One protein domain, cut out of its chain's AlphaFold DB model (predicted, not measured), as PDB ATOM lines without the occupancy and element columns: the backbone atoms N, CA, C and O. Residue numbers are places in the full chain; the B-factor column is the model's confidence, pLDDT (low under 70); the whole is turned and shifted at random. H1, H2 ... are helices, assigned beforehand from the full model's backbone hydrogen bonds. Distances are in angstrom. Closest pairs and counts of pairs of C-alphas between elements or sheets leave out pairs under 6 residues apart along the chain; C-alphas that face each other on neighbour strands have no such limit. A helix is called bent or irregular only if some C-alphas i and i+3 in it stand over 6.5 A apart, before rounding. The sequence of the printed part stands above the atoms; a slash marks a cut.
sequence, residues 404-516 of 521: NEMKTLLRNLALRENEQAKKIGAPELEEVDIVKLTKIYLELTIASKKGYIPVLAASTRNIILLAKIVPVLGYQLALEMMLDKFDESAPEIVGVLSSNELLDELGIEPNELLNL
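What this domain is: This is residues 404 to 516 of the 521 residues of the protein "AAA domain-containing protein" of Bacillus megaterium (UniProt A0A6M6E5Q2). The longest helix, H3, folds back on itself, with its first arm H3a in the core between H2 and the second arm H3b. H2 and H3a form a helical hairpin, H1 crosses the first part of H2, and H4 crosses its later part with short H6 packed on H4. The 113 printed residues have six named helices, H1 to H6 in order, and no named strand: all helix. The whole is compact and rounded, with a radius of gyration of the C-alphas of 13.7 A and spans of 40 by 30 by 23 A.

Where its parts are: Look first at H3, residues 460 to 483, assigned as one helix by its hydrogen bonds but bent: C-alphas 472 and 475 are 9.3 A apart. H3a, residues 460 to 472, begins at C-alpha 460 (235.194, 249.861, 289.698), spans 19.7 A and is irregular, with C-alphas 468 and 471 6.8 A apart; H3b is residues 475 to 483. H2, residues 431 to 449, spans 27.0 A. Find C-alpha 404 at (227.992, 242.868, 280.701); H1 runs 30.2 A from there to residue 424, with a kink of 28 degrees near residue 417. H4, residues 487 to 498, spans 18.0 A and is irregular, C-alphas 488 and 491 being 7.3 A apart. H5 is residues 502 to 506, and H6, residues 510 to 514, ends at C-alpha 514 (235.199, 272.142, 286.800).

How they stand to each other: H3a touches H3b, closest C-alphas Leu 466 and Ala 478, 5.5 A, opposite ways at a steep tilt of 35.0 degrees, only just steep. H2 touches H3a at Tyr 441 and Ile 463, closest C-alphas 6.5 A apart. H1 touches H2 with residues 406 to 411 alone, closest C-alphas Leu 410 and Ile 434, 6.0 A. H4 touches H2 at a steep tilt of 62 degrees, closest C-alphas Glu 443 and Val 496, 6.9 A. H6 touches H4, closest C-alphas Val 494 and Pro 510, 6.4 A. H5 is close to but not clearly touching H2, closest C-alphas Ile 440 and Leu 502, 7.3 A. Every O i to N i+4 pair is within hydrogen-bond range in H2, H3b and H5, against 14 of 17 in H1, 7 of 9 in H3a, 6 of 8 in H4 and 0 of 1 in H6, where 2 of 2 O i to N i+3 pairs are.

The domain as a whole: The C-alphas farthest apart, Lys 423 and Lys 450, are 42.7 A apart. The printed part has no cut, and no link is long. Look at residues 515 to 516 for pLDDT under 70.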
ATOM      1  N   ASN A 404     228.964 243.801 280.130       86.81
ATOM      2  CA  ASN A 404     227.992 242.868 280.701       86.81
ATOM      3  C   ASN A 404     228.291 242.557 282.172       86.81
ATOM      4  O   ASN A 404     227.381 242.523 283.005       86.81
ATOM      5  N   GLU A 405     229.567 242.380 282.515       88.56
ATOM      6  CA  GLU A 405     229.997 242.173 283.893       88.56
ATOM      7  C   GLU A 405     229.735 243.409 284.760       88.56
ATOM      8  O   GLU A 405     229.208 243.268 285.864       88.56
ATOM      9  N   MET A 406     230.030 244.615 284.266       92.56
ATOM     10  CA  MET A 406     229.737 245.851 284.998       92.56
ATOM     11  C   MET A 406     228.232 246.041 285.198       92.56
ATOM     12  O   MET A 406     227.788 246.287 286.318       92.56
ATOM     13  N   LYS A 407     227.427 245.837 284.149       90.94
ATOM     14  CA  LYS A 407     225.963 245.918 284.242       90.94
ATOM     15  C   LYS A 407     225.412 244.938 285.282       90.94
ATOM     16  O   LYS A 407     224.562 245.293 286.093       90.94
ATOM     17  N   THR A 408     225.937 243.713 285.302       88.38
ATOM     18  CA  THR A 408     225.578 242.694 286.302       88.38
ATOM     19  C   THR A 408     225.984 243.121 287.713       88.38
ATOM     20  O   THR A 408     225.208 242.956 288.653       88.38
ATOM     21  N   LEU A 409     227.173 243.705 287.875       90.88
ATOM     22  CA  LEU A 409     227.639 244.231 289.158       90.88
ATOM     23  C   LEU A 409     226.725 245.335 289.680       90.88
ATOM     24  O   LEU A 409     226.321 245.287 290.842       90.88
ATOM     25  N   LEU A 410     226.358 246.287 288.826       93.88
ATOM     26  CA  LEU A 410     225.486 247.400 289.185       93.88
ATOM     27  C   LEU A 410     224.055 246.951 289.492       93.88
ATOM     28  O   LEU A 410     223.486 247.407 290.477       93.88
ATOM     29  N   ARG A 411     223.501 245.987 288.747       91.88
ATOM     30  CA  ARG A 411     222.205 245.366 289.081       91.88
ATOM     31  C   ARG A 411     222.238 244.677 290.442       91.88
ATOM     32  O   ARG A 411     221.330 244.852 291.250       91.88
ATOM     33  N   ASN A 412     223.304 243.936 290.734       87.69
ATOM     34  CA  ASN A 412     223.460 243.264 292.026       87.69
ATOM     35  C   ASN A 412     223.627 244.254 293.180       87.69
ATOM     36  O   ASN A 412     223.167 243.985 294.291       87.69
ATOM     37  N   LEU A 413     224.279 245.389 292.922       90.12
ATOM     38  CA  LEU A 413     224.364 246.497 293.861       90.12
ATOM     39  C   LEU A 413     222.980 247.119 294.091       90.12
ATOM     40  O   LEU A 413     222.555 247.192 295.240       90.12
ATOM     41  N   ALA A 414     222.260 247.475 293.022       91.69
ATOM     42  CA  ALA A 414     220.920 248.059 293.081       91.69
ATOM     43  C   ALA A 414     219.964 247.199 293.909       91.69
ATOM     44  O   ALA A 414     219.312 247.699 294.813       91.69
ATOM     45  N   LEU A 415     219.950 245.879 293.697       86.94
ATOM     46  CA  LEU A 415     219.113 244.966 294.483       86.94
ATOM     47  C   LEU A 415     219.344 245.093 295.999       86.94
ATOM     48  O   LEU A 415     218.389 245.045 296.770       86.94
ATOM     49  N   ARG A 416     220.601 245.251 296.428       85.31
ATOM     50  CA  ARG A 416     220.964 245.346 297.849       85.31
ATOM     51  C   ARG A 416     220.684 246.731 298.417       85.31
ATOM     52  O   ARG A 416     220.088 246.845 299.484       85.31
ATOM     53  N   GLU A 417     221.125 247.768 297.714       88.12
ATOM     54  CA  GLU A 417     220.990 249.149 298.178       88.12
ATOM     55  C   GLU A 417     219.519 249.589 298.134       88.12
ATOM     56  O   GLU A 417     219.049 250.199 299.089       88.12
ATOM     57  N   ASN A 418     218.743 249.182 297.121       92.06
ATOM     58  CA  ASN A 418     217.321 249.522 297.012       92.06
ATOM     59  C   ASN A 418     216.477 248.832 298.095       92.06
ATOM     60  O   ASN A 418     215.487 249.398 298.553       92.06
ATOM     61  N   GLU A 419     216.857 247.634 298.561       89.69
ATOM     62  CA  GLU A 419     216.191 247.009 299.716       89.69
ATOM     63  C   GLU A 419     216.337 247.880 300.973       89.69
ATOM     64  O   GLU A 419     215.392 248.035 301.752       89.69
ATOM     65  N   GLN A 420     217.516 248.471 301.171       86.62
ATOM     66  CA  GLN A 420     217.762 249.404 302.263       86.62
ATOM     67  C   GLN A 420     217.065 250.748 302.023       86.62
ATOM     68  O   GLN A 420     216.436 251.259 302.950       86.62
ATOM     69  N   ALA A 421     217.118 251.283 300.802       91.00
ATOM     70  CA  ALA A 421     216.487 252.544 300.426       91.00
ATOM     71  C   ALA A 421     214.973 252.514 300.689       91.00
ATOM     72  O   ALA A 421     214.454 253.393 301.377       91.00
ATOM     73  N   LYS A 422     214.291 251.426 300.295       93.38
ATOM     74  CA  LYS A 422     212.863 251.188 300.576       93.38
ATOM     75  C   LYS A 422     212.523 251.252 302.059       93.38
ATOM     76  O   LYS A 422     211.489 251.801 302.426       93.38
ATOM     77  N   LYS A 423     213.381 250.702 302.927       93.06
ATOM     78  CA  LYS A 423     213.146 250.685 304.384       93.06
ATOM     79  C   LYS A 423     213.180 252.082 305.001       93.06
ATOM     80  O   LYS A 423     212.525 252.293 306.016       93.06
ATOM     81  N   ILE A 424     213.943 253.004 304.417       93.75
ATOM     82  CA  ILE A 424     214.137 254.363 304.944       93.75
ATOM     83  C   ILE A 424     213.475 255.453 304.087       93.75
ATOM     84  O   ILE A 424     213.587 256.627 304.425       93.75
ATOM     85  N   GLY A 425     212.793 255.084 302.998       92.81
ATOM     86  CA  GLY A 425     212.170 256.027 302.067       92.81
ATOM     87  C   GLY A 425     213.168 256.842 301.239       92.81
ATOM     88  O   GLY A 425     212.862 257.974 300.873       92.81
ATOM     89  N   ALA A 426     214.362 256.304 300.977       92.94
ATOM     90  CA  ALA A 426     215.348 256.938 300.102       92.94
ATOM     91  C   ALA A 426     215.104 256.566 298.624       92.94
ATOM     92  O   ALA A 426     214.520 255.510 298.362       92.94
ATOM     93  N   PRO A 427     215.560 257.395 297.665       95.50
ATOM     94  CA  PRO A 427     215.513 257.067 296.242       95.50
ATOM     95  C   PRO A 427     216.257 255.771 295.893       95.50
ATOM     96  O   PRO A 427     217.245 255.411 296.537       95.50
ATOM     97  N   GLU A 428     215.785 255.090 294.854       95.44
ATOM     98  CA  GLU A 428     216.325 253.822 294.360       95.44
ATOM     99  C   GLU A 428     217.247 254.030 293.154       95.44
ATOM    100  O   GLU A 428     217.083 254.973 292.385       95.44
ATOM    101  N   LEU A 429     218.215 253.128 292.979       95.50
ATOM    102  CA  LEU A 429     219.005 253.046 291.754       95.50
ATOM    103  C   LEU A 429     218.201 252.317 290.672       95.50
ATOM    104  O   LEU A 429     217.886 251.134 290.834       95.50
ATOM    105  N   GLU A 430     217.904 253.014 289.578       94.12
ATOM    106  CA  GLU A 430     217.051 252.521 288.492       94.12
ATOM    107  C   GLU A 430     217.857 251.881 287.345       94.12
ATOM    108  O   GLU A 430     219.058 252.106 287.177       94.12
ATOM    109  N   GLU A 431     217.195 251.087 286.494       93.81
ATOM    110  CA  GLU A 431     217.854 250.417 285.355       93.81
ATOM    111  C   GLU A 431     218.417 251.416 284.329       93.81
ATOM    112  O   GLU A 431     219.469 251.164 283.737       93.81
ATOM    113  N   VAL A 432     217.766 252.572 284.158       92.56
ATOM    114  CA  VAL A 432     218.289 253.661 283.317       92.56
ATOM    115  C   VAL A 432     219.637 254.164 283.834       92.56
ATOM    116  O   VAL A 432     220.548 254.407 283.039       92.56
ATOM    117  N   ASP A 433     219.805 254.238 285.155       95.56
ATOM    118  CA  ASP A 433     221.052 254.688 285.756       95.56
ATOM    119  C   ASP A 433     222.150 253.645 285.626       95.56
ATOM    120  O   ASP A 433     223.292 253.965 285.309       95.56
ATOM    121  N   ILE A 434     221.794 252.372 285.784       94.81
ATOM    122  CA  ILE A 434     222.717 251.259 285.568       94.81
ATOM    123  C   ILE A 434     223.305 251.299 284.150       94.81
ATOM    124  O   ILE A 434     224.513 251.099 283.981       94.81
ATOM    125  N   VAL A 435     222.482 251.561 283.130       93.81
ATOM    126  CA  VAL A 435     222.940 251.670 281.735       93.81
ATOM    127  C   VAL A 435     223.899 252.851 281.564       93.81
ATOM    128  O   VAL A 435     225.002 252.661 281.046       93.81
ATOM    129  N   LYS A 436     223.532 254.039 282.061       94.56
ATOM    130  CA  LYS A 436     224.361 255.255 281.973       94.56
ATOM    131  C   LYS A 436     225.699 255.102 282.699       94.56
ATOM    132  O   LYS A 436     226.754 255.360 282.126       94.56
ATOM    133  N   LEU A 437     225.680 254.588 283.928       97.06
ATOM    134  CA  LEU A 437     226.881 254.313 284.722       97.06
ATOM    135  C   LEU A 437     227.786 253.261 284.074       97.06
ATOM    136  O   LEU A 437     229.010 253.361 284.161       97.06
ATOM    137  N   THR A 438     227.202 252.271 283.392       95.38
ATOM    138  CA  THR A 438     227.976 251.304 282.603       95.38
ATOM    139  C   THR A 438     228.681 251.992 281.433       95.38
ATOM    140  O   THR A 438     229.851 251.707 281.199       95.38
ATOM    141  N   LYS A 439     228.023 252.924 280.729       94.19
ATOM    142  CA  LYS A 439     228.644 253.693 279.636       94.19
ATOM    143  C   LYS A 439     229.796 254.566 280.156       94.19
ATOM    144  O   LYS A 439     230.907 254.453 279.648       94.19
ATOM    145  N   ILE A 440     229.578 255.310 281.248       95.44
ATOM    146  CA  ILE A 440     230.624 256.095 281.939       95.44
ATOM    147  C   ILE A 440     231.836 255.216 282.276       95.44
ATOM    148  O   ILE A 440     232.977 255.578 282.001       95.44
ATOM    149  N   TYR A 441     231.602 254.035 282.851       95.56
ATOM    150  CA  TYR A 441     232.678 253.111 283.195       95.56
ATOM    151  C   TYR A 441     233.533 252.685 281.998       95.56
ATOM    152  O   TYR A 441     234.761 252.624 282.111       95.56
ATOM    153  N   LEU A 442     232.889 252.344 280.880       93.81
ATOM    154  CA  LEU A 442     233.580 251.872 279.685       93.81
ATOM    155  C   LEU A 442     234.470 252.966 279.104       93.81
ATOM    156  O   LEU A 442     235.648 252.698 278.871       93.81
ATOM    157  N   GLU A 443     233.960 254.192 278.985       94.00
ATOM    158  CA  GLU A 443     234.737 255.326 278.474       94.00
ATOM    159  C   GLU A 443     235.965 255.614 279.336       94.00
ATOM    160  O   GLU A 443     237.091 255.683 278.837       94.00
ATOM    161  N   LEU A 444     235.783 255.676 280.660       94.00
ATOM    162  CA  LEU A 444     236.900 255.869 281.583       94.00
ATOM    163  C   LEU A 444     237.920 254.728 281.474       94.00
ATOM    164  O   LEU A 444     239.128 254.964 281.486       94.00
ATOM    165  N   THR A 445     237.458 253.485 281.325       91.81
ATOM    166  CA  THR A 445     238.330 252.314 281.169       91.81
ATOM    167  C   THR A 445     239.125 252.358 279.864       91.81
ATOM    168  O   THR A 445     240.313 252.026 279.865       91.81
ATOM    169  N   ILE A 446     238.506 252.766 278.754       90.94
ATOM    170  CA  ILE A 446     239.170 252.911 277.452       90.94
ATOM    171  C   ILE A 446     240.215 254.029 277.523       90.94
ATOM    172  O   ILE A 446     241.378 253.801 277.182       90.94
ATOM    173  N   ALA A 447     239.836 255.205 278.025       91.75
ATOM    174  CA  ALA A 447     240.736 256.347 278.158       91.75
ATOM    175  C   ALA A 447     241.917 256.052 279.092       91.75
ATOM    176  O   ALA A 447     243.063 256.384 278.783       91.75
ATOM    177  N   SER A 448     241.661 255.360 280.204       90.19
ATOM    178  CA  SER A 448     242.702 254.934 281.134       90.19
ATOM    179  C   SER A 448     243.688 253.957 280.490       90.19
ATOM    180  O   SER A 448     244.896 254.140 280.629       90.19
ATOM    181  N   LYS A 449     243.210 252.961 279.729       87.62
ATOM    182  CA  LYS A 449     244.084 252.025 278.995       87.62
ATOM    183  C   LYS A 449     244.938 252.720 277.935       87.62
ATOM    184  O   LYS A 449     246.063 252.290 277.697       87.62
ATOM    185  N   LYS A 450     244.412 253.779 277.312       89.19
ATOM    186  CA  LYS A 450     245.147 254.635 276.365       89.19
ATOM    187  C   LYS A 450     246.117 255.603 277.062       89.19
ATOM    188  O   LYS A 450     246.918 256.240 276.387       89.19
ATOM    189  N   GLY A 451     246.078 255.691 278.393       89.62
ATOM    190  CA  GLY A 451     246.946 256.560 279.188       89.62
ATOM    191  C   GLY A 451     246.521 258.028 279.209       89.62
ATOM    192  O   GLY A 451     247.325 258.870 279.594       89.62
ATOM    193  N   TYR A 452     245.287 258.344 278.806       91.44
ATOM    194  CA  TYR A 452     244.777 259.720 278.795       91.44
ATOM    195  C   TYR A 452     244.372 260.222 280.179       91.44
ATOM    196  O   TYR A 452     244.447 261.415 280.442       91.44
ATOM    197  N   ILE A 453     243.950 259.314 281.061       92.56
ATOM    198  CA  ILE A 453     243.548 259.631 282.434       92.56
ATOM    199  C   ILE A 453     244.200 258.657 283.422       92.56
ATOM    200  O   ILE A 453     244.577 257.542 283.036       92.56
ATOM    201  N   PRO A 454     244.303 259.021 284.714       90.06
ATOM    202  CA  PRO A 454     244.841 258.130 285.732       90.06
ATOM    203  C   PRO A 454     244.081 256.801 285.821       90.06
ATOM    204  O   PRO A 454     242.852 256.767 285.833       90.06
ATOM    205  N   VAL A 455     244.816 255.703 286.019       86.00
ATOM    206  CA  VAL A 455     244.264 254.346 286.222       86.00
ATOM    207  C   VAL A 455     243.171 254.294 287.288       86.00
ATOM    208  O   VAL A 455     242.168 253.600 287.143       86.00
ATOM    209  N   LEU A 456     243.346 255.055 288.366       88.00
ATOM    210  CA  LEU A 456     242.393 255.099 289.470       88.00
ATOM    211  C   LEU A 456     241.029 255.678 289.076       88.00
ATOM    212  O   LEU A 456     240.036 255.295 289.699       88.00
ATOM    213  N   ALA A 457     240.960 256.550 288.063       90.81
ATOM    214  CA  ALA A 457     239.711 257.148 287.596       90.81
ATOM    215  C   ALA A 457     238.747 256.066 287.095       90.81
ATOM    216  O   ALA A 457     237.598 256.022 287.531       90.81
ATOM    217  N   ALA A 458     239.260 255.107 286.321       88.88
ATOM    218  CA  ALA A 458     238.515 253.974 285.775       88.88
ATOM    219  C   ALA A 458     238.242 252.836 286.778       88.88
ATOM    220  O   ALA A 458     237.750 251.769 286.404       88.88
ATOM    221  N   SER A 459     238.567 253.009 288.060       90.69
ATOM    222  CA  SER A 459     238.378 251.932 289.028       90.69
ATOM    223  C   SER A 459     236.892 251.616 289.244       90.69
ATOM    224  O   SER A 459     236.062 252.504 289.437       90.69
ATOM    225  N   THR A 460     236.553 250.326 289.346       92.50
ATOM    226  CA  THR A 460     235.194 249.861 289.698       92.50
ATOM    227  C   THR A 460     234.664 250.512 290.984       92.50
ATOM    228  O   THR A 460     233.462 250.697 291.141       92.50
ATOM    229  N   ARG A 461     235.556 250.905 291.908       92.31
ATOM    230  CA  ARG A 461     235.189 251.602 293.151       92.31
ATOM    231  C   ARG A 461     234.573 252.977 292.896       92.31
ATOM    232  O   ARG A 461     233.648 253.343 293.612       92.31
ATOM    233  N   ASN A 462     235.058 253.720 291.902       94.50
ATOM    234  CA  ASN A 462     234.470 255.011 291.546       94.50
ATOM    235  C   ASN A 462     233.083 254.837 290.932       94.50
ATOM    236  O   ASN A 462     232.173 255.573 291.281       94.50
ATOM    237  N   ILE A 463     232.874 253.806 290.118       96.12
ATOM    238  CA  ILE A 463     231.547 253.537 289.553       96.12
ATOM    239  C   ILE A 463     230.555 253.084 290.627       96.12
ATOM    240  O   ILE A 463     229.409 253.523 290.627       96.12
ATOM    241  N   ILE A 464     230.995 252.277 291.600       95.38
ATOM    242  CA  ILE A 464     230.176 251.927 292.772       95.38
ATOM    243  C   ILE A 464     229.837 253.172 293.607       95.38
ATOM    244  O   ILE A 464     228.723 253.262 294.117       95.38
ATOM    245  N   LEU A 465     230.768 254.123 293.757       96.00
ATOM    246  CA  LEU A 465     230.481 255.408 294.403       96.00
ATOM    247  C   LEU A 465     229.366 256.141 293.653       96.00
ATOM    248  O   LEU A 465     228.363 256.477 294.274       96.00
ATOM    249  N   LEU A 466     229.515 256.337 292.340       97.12
ATOM    250  CA  LEU A 466     228.503 257.012 291.525       97.12
ATOM    251  C   LEU A 466     227.140 256.324 291.668       97.12
ATOM    252  O   LEU A 466     226.158 256.978 291.994       97.12
ATOM    253  N   ALA A 467     227.094 254.996 291.556       97.19
ATOM    254  CA  ALA A 467     225.870 254.209 291.700       97.19
ATOM    255  C   ALA A 467     225.158 254.389 293.051       97.19
ATOM    256  O   ALA A 467     223.937 254.302 293.120       97.19
ATOM    257  N   LYS A 468     225.901 254.645 294.134       95.81
ATOM    258  CA  LYS A 468     225.323 254.894 295.464       95.81
ATOM    259  C   LYS A 468     224.816 256.325 295.644       95.81
ATOM    260  O   LYS A 468     223.929 256.544 296.461       95.81
ATOM    261  N   ILE A 469     225.402 257.289 294.936       96.56
ATOM    262  CA  ILE A 469     225.139 258.720 295.138       96.56
ATOM    263  C   ILE A 469     224.131 259.273 294.126       96.56
ATOM    264  O   ILE A 469     223.284 260.079 294.510       96.56
ATOM    265  N   VAL A 470     224.169 258.809 292.873       97.31
ATOM    266  CA  VAL A 470     223.282 259.254 291.782       97.31
ATOM    267  C   VAL A 470     221.798 259.243 292.167       97.31
ATOM    268  O   VAL A 470     221.155 260.264 291.932       97.31
ATOM    269  N   PRO A 471     221.247 258.199 292.821       96.31
ATOM    270  CA  PRO A 471     219.834 258.204 293.208       96.31
ATOM    271  C   PRO A 471     219.449 259.374 294.125       96.31
ATOM    272  O   PRO A 471     218.310 259.828 294.117       96.31
ATOM    273  N   VAL A 472     220.396 259.860 294.931       94.75
ATOM    274  CA  VAL A 472     220.150 260.856 295.981       94.75
ATOM    275  C   VAL A 472     220.464 262.276 295.512       94.75
ATOM    276  O   VAL A 472     219.701 263.191 295.809       94.75
ATOM    277  N   LEU A 473     221.589 262.471 294.818       95.69
ATOM    278  CA  LEU A 473     222.110 263.798 294.458       95.69
ATOM    279  C   LEU A 473     222.101 264.080 292.949       95.69
ATOM    280  O   LEU A 473     222.413 265.196 292.538       95.69
ATOM    281  N   GLY A 474     221.755 263.093 292.122       95.81
ATOM    282  CA  GLY A 474     221.891 263.181 290.671       95.81
ATOM    283  C   GLY A 474     223.338 263.025 290.191       95.81
ATOM    284  O   GLY A 474     224.275 262.844 290.971       95.81
ATOM    285  N   TYR A 475     223.517 263.065 288.870       95.94
ATOM    286  CA  TYR A 475     224.804 262.793 288.222       95.94
ATOM    287  C   TYR A 475     225.855 263.870 288.459       95.94
ATOM    288  O   TYR A 475     227.004 263.523 288.707       95.94
ATOM    289  N   GLN A 476     225.473 265.145 288.405       94.31
ATOM    290  CA  GLN A 476     226.399 266.272 288.512       94.31
ATOM    291  C   GLN A 476     227.198 266.232 289.819       94.31
ATOM    292  O   GLN A 476     228.410 266.036 289.793       94.31
ATOM    293  N   LEU A 477     226.506 266.266 290.960       94.94
ATOM    294  CA  LEU A 477     227.145 266.210 292.277       94.94
ATOM    295  C   LEU A 477     227.887 264.883 292.513       94.94
ATOM    296  O   LEU A 477     228.936 264.860 293.153       94.94
ATOM    297  N   ALA A 478     227.379 263.759 291.993       96.12
ATOM    298  CA  ALA A 478     228.069 262.474 292.111       96.12
ATOM    299  C   ALA A 478     229.406 262.463 291.345       96.12
ATOM    300  O   ALA A 478     230.402 261.938 291.853       96.12
ATOM    301  N   LEU A 479     229.429 263.036 290.137       95.25
ATOM    302  CA  LEU A 479     230.630 263.169 289.315       95.25
ATOM    303  C   LEU A 479     231.620 264.153 289.938       95.25
ATOM    304  O   LEU A 479     232.797 263.819 290.012       95.25
ATOM    305  N   GLU A 480     231.165 265.286 290.473       93.19
ATOM    306  CA  GLU A 480     232.010 266.219 291.236       93.19
ATOM    307  C   GLU A 480     232.719 265.507 292.401       93.19
ATOM    308  O   GLU A 480     233.946 265.502 292.471       93.19
ATOM    309  N   MET A 481     231.980 264.757 293.230       93.88
ATOM    310  CA  MET A 481     232.563 263.975 294.334       93.88
ATOM    311  C   MET A 481     233.589 262.925 293.876       93.88
ATOM    312  O   MET A 481     234.466 262.511 294.644       93.88
ATOM    313  N   MET A 482     233.456 262.409 292.653       94.56
ATOM    314  CA  MET A 482     234.462 261.531 292.064       94.56
ATOM    315  C   MET A 482     235.691 262.328 291.613       94.56
ATOM    316  O   MET A 482     236.810 261.883 291.879       94.56
ATOM    317  N   LEU A 483     235.479 263.447 290.918       94.00
ATOM    318  CA  LEU A 483     236.509 264.304 290.328       94.00
ATOM    319  C   LEU A 483     237.379 264.988 291.385       94.00
ATOM    320  O   LEU A 483     238.582 265.107 291.174       94.00
ATOM    321  N   ASP A 484     236.826 265.305 292.557       91.44
ATOM    322  CA  ASP A 484     237.553 265.862 293.711       91.44
ATOM    323  C   ASP A 484     238.693 264.966 294.223       91.44
ATOM    324  O   ASP A 484     239.532 265.391 295.009       91.44
ATOM    325  N   LYS A 485     238.757 263.702 293.791       90.56
ATOM    326  CA  LYS A 485     239.884 262.806 294.100       90.56
ATOM    327  C   LYS A 485     241.084 263.006 293.177       90.56
ATOM    328  O   LYS A 485     242.116 262.374 293.403       90.56
ATOM    329  N   PHE A 486     240.905 263.747 292.088       90.12
ATOM    330  CA  PHE A 486     241.802 263.745 290.941       90.12
ATOM    331  C   PHE A 486     242.439 265.095 290.642       90.12
ATOM    332  O   PHE A 486     243.103 265.153 289.620       90.12
ATOM    333  N   ASP A 487     242.311 266.105 291.514       82.25
ATOM    334  CA  ASP A 487     242.956 267.429 291.435       82.25
ATOM    335  C   ASP A 487     243.340 267.834 289.991       82.25
ATOM    336  O   ASP A 487     242.475 268.130 289.168       82.25
ATOM    337  N   GLU A 488     244.628 267.749 289.647       86.50
ATOM    338  CA  GLU A 488     245.199 268.151 288.353       86.50
ATOM    339  C   GLU A 488     244.654 267.389 287.135       86.50
ATOM    340  O   GLU A 488     244.696 267.920 286.035       86.50
ATOM    341  N   SER A 489     244.169 266.158 287.316       90.94
ATOM    342  CA  SER A 489     243.653 265.279 286.257       90.94
ATOM    343  C   SER A 489     242.136 265.370 286.045       90.94
ATOM    344  O   SER A 489     241.583 264.648 285.209       90.94
ATOM    345  N   ALA A 490     241.422 266.180 286.837       93.06
ATOM    346  CA  ALA A 490     239.979 266.351 286.685       93.06
ATOM    347  C   ALA A 490     239.574 266.880 285.287       93.06
ATOM    348  O   ALA A 490     238.627 266.324 284.718       93.06
ATOM    349  N   PRO A 491     240.278 267.859 284.676       93.31
ATOM    350  CA  PRO A 491     239.958 268.345 283.332       93.31
ATOM    351  C   PRO A 491     240.012 267.262 282.249       93.31
ATOM    352  O   PRO A 491     239.134 267.205 281.390       93.31
ATOM    353  N   GLU A 492     241.000 266.368 282.293       94.25
ATOM    354  CA  GLU A 492     241.142 265.265 281.341       94.25
ATOM    355  C   GLU A 492     240.019 264.241 281.507       94.25
ATOM    356  O   GLU A 492     239.482 263.745 280.516       94.25
ATOM    357  N   ILE A 493     239.617 263.952 282.751       94.62
ATOM    358  CA  ILE A 493     238.484 263.061 283.034       94.62
ATOM    359  C   ILE A 493     237.186 263.671 282.496       94.62
ATOM    360  O   ILE A 493     236.433 262.975 281.817       94.62
ATOM    361  N   VAL A 494     236.940 264.961 282.742       94.56
ATOM    362  CA  VAL A 494     235.783 265.671 282.177       94.56
ATOM    363  C   VAL A 494     235.828 265.642 280.650       94.56
ATOM    364  O   VAL A 494     234.817 265.335 280.028       94.56
ATOM    365  N   GLY A 495     236.995 265.853 280.036       93.44
ATOM    366  CA  GLY A 495     237.172 265.764 278.584       93.44
ATOM    367  C   GLY A 495     236.759 264.411 277.993       93.44
ATOM    368  O   GLY A 495     236.092 264.378 276.960       93.44
ATOM    369  N   VAL A 496     237.085 263.303 278.668       93.25
ATOM    370  CA  VAL A 496     236.658 261.946 278.273       93.25
ATOM    371  C   VAL A 496     235.142 261.776 278.375       93.25
ATOM    372  O   VAL A 496     234.526 261.150 277.513       93.25
ATOM    373  N   LEU A 497     234.523 262.334 279.417       92.19
ATOM    374  CA  LEU A 497     233.067 262.312 279.560       92.19
ATOM    375  C   LEU A 497     232.389 263.214 278.510       92.19
ATOM    376  O   LEU A 497     231.291 262.913 278.058       92.19
ATOM    377  N   SER A 498     233.037 264.279 278.049       89.06
ATOM    378  CA  SER A 498     232.497 265.135 276.986       89.06
ATOM    379  C   SER A 498     232.610 264.519 275.589       89.06
ATOM    380  O   SER A 498     231.740 264.741 274.755       89.06
ATOM    381  N   SER A 499     233.663 263.746 275.295       76.00
ATOM    382  CA  SER A 499     233.994 263.338 273.919       76.00
ATOM    383  C   SER A 499     233.029 262.334 273.270       76.00
ATOM    384  O   SER A 499     233.191 262.035 272.092       76.00
ATOM    385  N   ASN A 500     232.039 261.824 274.011       71.06
ATOM    386  CA  ASN A 500     231.067 260.821 273.546       71.06
ATOM    387  C   ASN A 500     229.613 261.178 273.909       71.06
ATOM    388  O   ASN A 500     228.809 260.283 274.195       71.06
ATOM    389  N   GLU A 501     229.310 262.479 273.983       82.00
ATOM    390  CA  GLU A 501     227.977 263.021 274.307       82.00
ATOM    391  C   GLU A 501     227.418 262.512 275.655       82.00
ATOM    392  O   GLU A 501     226.227 262.614 275.932       82.00
ATOM    393  N   LEU A 502     228.262 261.944 276.533       86.69
ATOM    394  CA  LEU A 502     227.808 261.409 277.819       86.69
ATOM    395  C   LEU A 502     227.293 262.527 278.714       86.69
ATOM    396  O   LEU A 502     226.258 262.363 279.345       86.69
ATOM    397  N   LEU A 503     228.011 263.648 278.791       89.12
ATOM    398  CA  LEU A 503     227.554 264.786 279.585       89.12
ATOM    399  C   LEU A 503     226.286 265.417 278.991       89.12
ATOM    400  O   LEU A 503     225.381 265.758 279.751       89.12
ATOM    401  N   ASP A 504     226.151 265.436 277.663       88.00
ATOM    402  CA  ASP A 504     224.942 265.906 276.977       88.00
ATOM    403  C   ASP A 504     223.727 265.011 277.297       88.00
ATOM    404  O   ASP A 504     222.659 265.507 277.655       88.00
ATOM    405  N   GLU A 505     223.894 263.680 277.286       88.88
ATOM    406  CA  GLU A 505     222.873 262.698 277.706       88.88
ATOM    407  C   GLU A 505     222.472 262.825 279.190       88.88
ATOM    408  O   GLU A 505     221.404 262.350 279.615       88.88
ATOM    409  N   LEU A 506     223.349 263.412 280.006       90.25
ATOM    410  CA  LEU A 506     223.111 263.705 281.416       90.25
ATOM    411  C   LEU A 506     222.578 265.126 281.645       90.25
ATOM    412  O   LEU A 506     222.121 265.405 282.752       90.25
ATOM    413  N   GLY A 507     222.596 265.988 280.622       90.62
ATOM    414  CA  GLY A 507     222.237 267.401 280.727       90.62
ATOM    415  C   GLY A 507     223.204 268.203 281.600       90.62
ATOM    416  O   GLY A 507     222.755 269.074 282.340       90.62
ATOM    417  N   ILE A 508     224.499 267.869 281.569       92.12
ATOM    418  CA  ILE A 508     225.544 268.500 282.383       92.12
ATOM    419  C   ILE A 508     226.498 269.260 281.468       92.12
ATOM    420  O   ILE A 508     227.092 268.681 280.565       92.12
ATOM    421  N   GLU A 509     226.713 270.540 281.746       90.31
ATOM    422  CA  GLU A 509     227.727 271.318 281.039       90.31
ATOM    423  C   GLU A 509     229.128 271.000 281.599       90.31
ATOM    424  O   GLU A 509     229.325 271.057 282.817       90.31
ATOM    425  N   PRO A 510     230.151 270.733 280.762       89.81
ATOM    426  CA  PRO A 510     231.493 270.370 281.235       89.81
ATOM    427  C   PRO A 510     232.105 271.379 282.219       89.81
ATOM    428  O   PRO A 510     232.801 271.002 283.161       89.81
ATOM    429  N   ASN A 511     231.821 272.671 282.025       86.75
ATOM    430  CA  ASN A 511     232.315 273.737 282.896       86.75
ATOM    431  C   ASN A 511     231.709 273.678 284.304       86.75
ATOM    432  O   ASN A 511     232.358 274.103 285.254       86.75
ATOM    433  N   GLU A 512     230.492 273.155 284.468       86.94
ATOM    434  CA  GLU A 512     229.869 273.044 285.788       86.94
ATOM    435  C   GLU A 512     230.622 272.061 286.688       86.94
ATOM    436  O   GLU A 512     230.809 272.351 287.866       86.94
ATOM    437  N   LEU A 513     231.163 270.979 286.116       86.31
ATOM    438  CA  LEU A 513     231.982 270.001 286.844       86.31
ATOM    439  C   LEU A 513     233.358 270.547 287.260       86.31
ATOM    440  O   LEU A 513     233.971 270.029 288.190       86.31
ATOM    441  N   LEU A 514     233.865 271.573 286.568       80.62
ATOM    442  CA  LEU A 514     235.199 272.142 286.800       80.62
ATOM    443  C   LEU A 514     235.167 273.425 287.648       80.62
ATOM    444  O   LEU A 514     236.139 273.740 288.337       80.62
ATOM    445  N   ASN A 515     234.059 274.171 287.630       63.16
ATOM    446  CA  ASN A 515     233.975 275.511 288.220       63.16
ATOM    447  C   ASN A 515     233.980 275.542 289.761       63.16
ATOM    448  O   ASN A 515     234.275 276.588 290.341       63.16
ATOM    449  N   LEU A 516     233.715 274.430 290.453       52.44
ATOM    450  CA  LEU A 516     233.718 274.401 291.923       52.44
ATOM    451  C   LEU A 516     235.116 274.234 292.537       52.44
ATOM    452  O   LEU A 516     235.344 274.732 293.639       52.44
TER     453      LEU A 516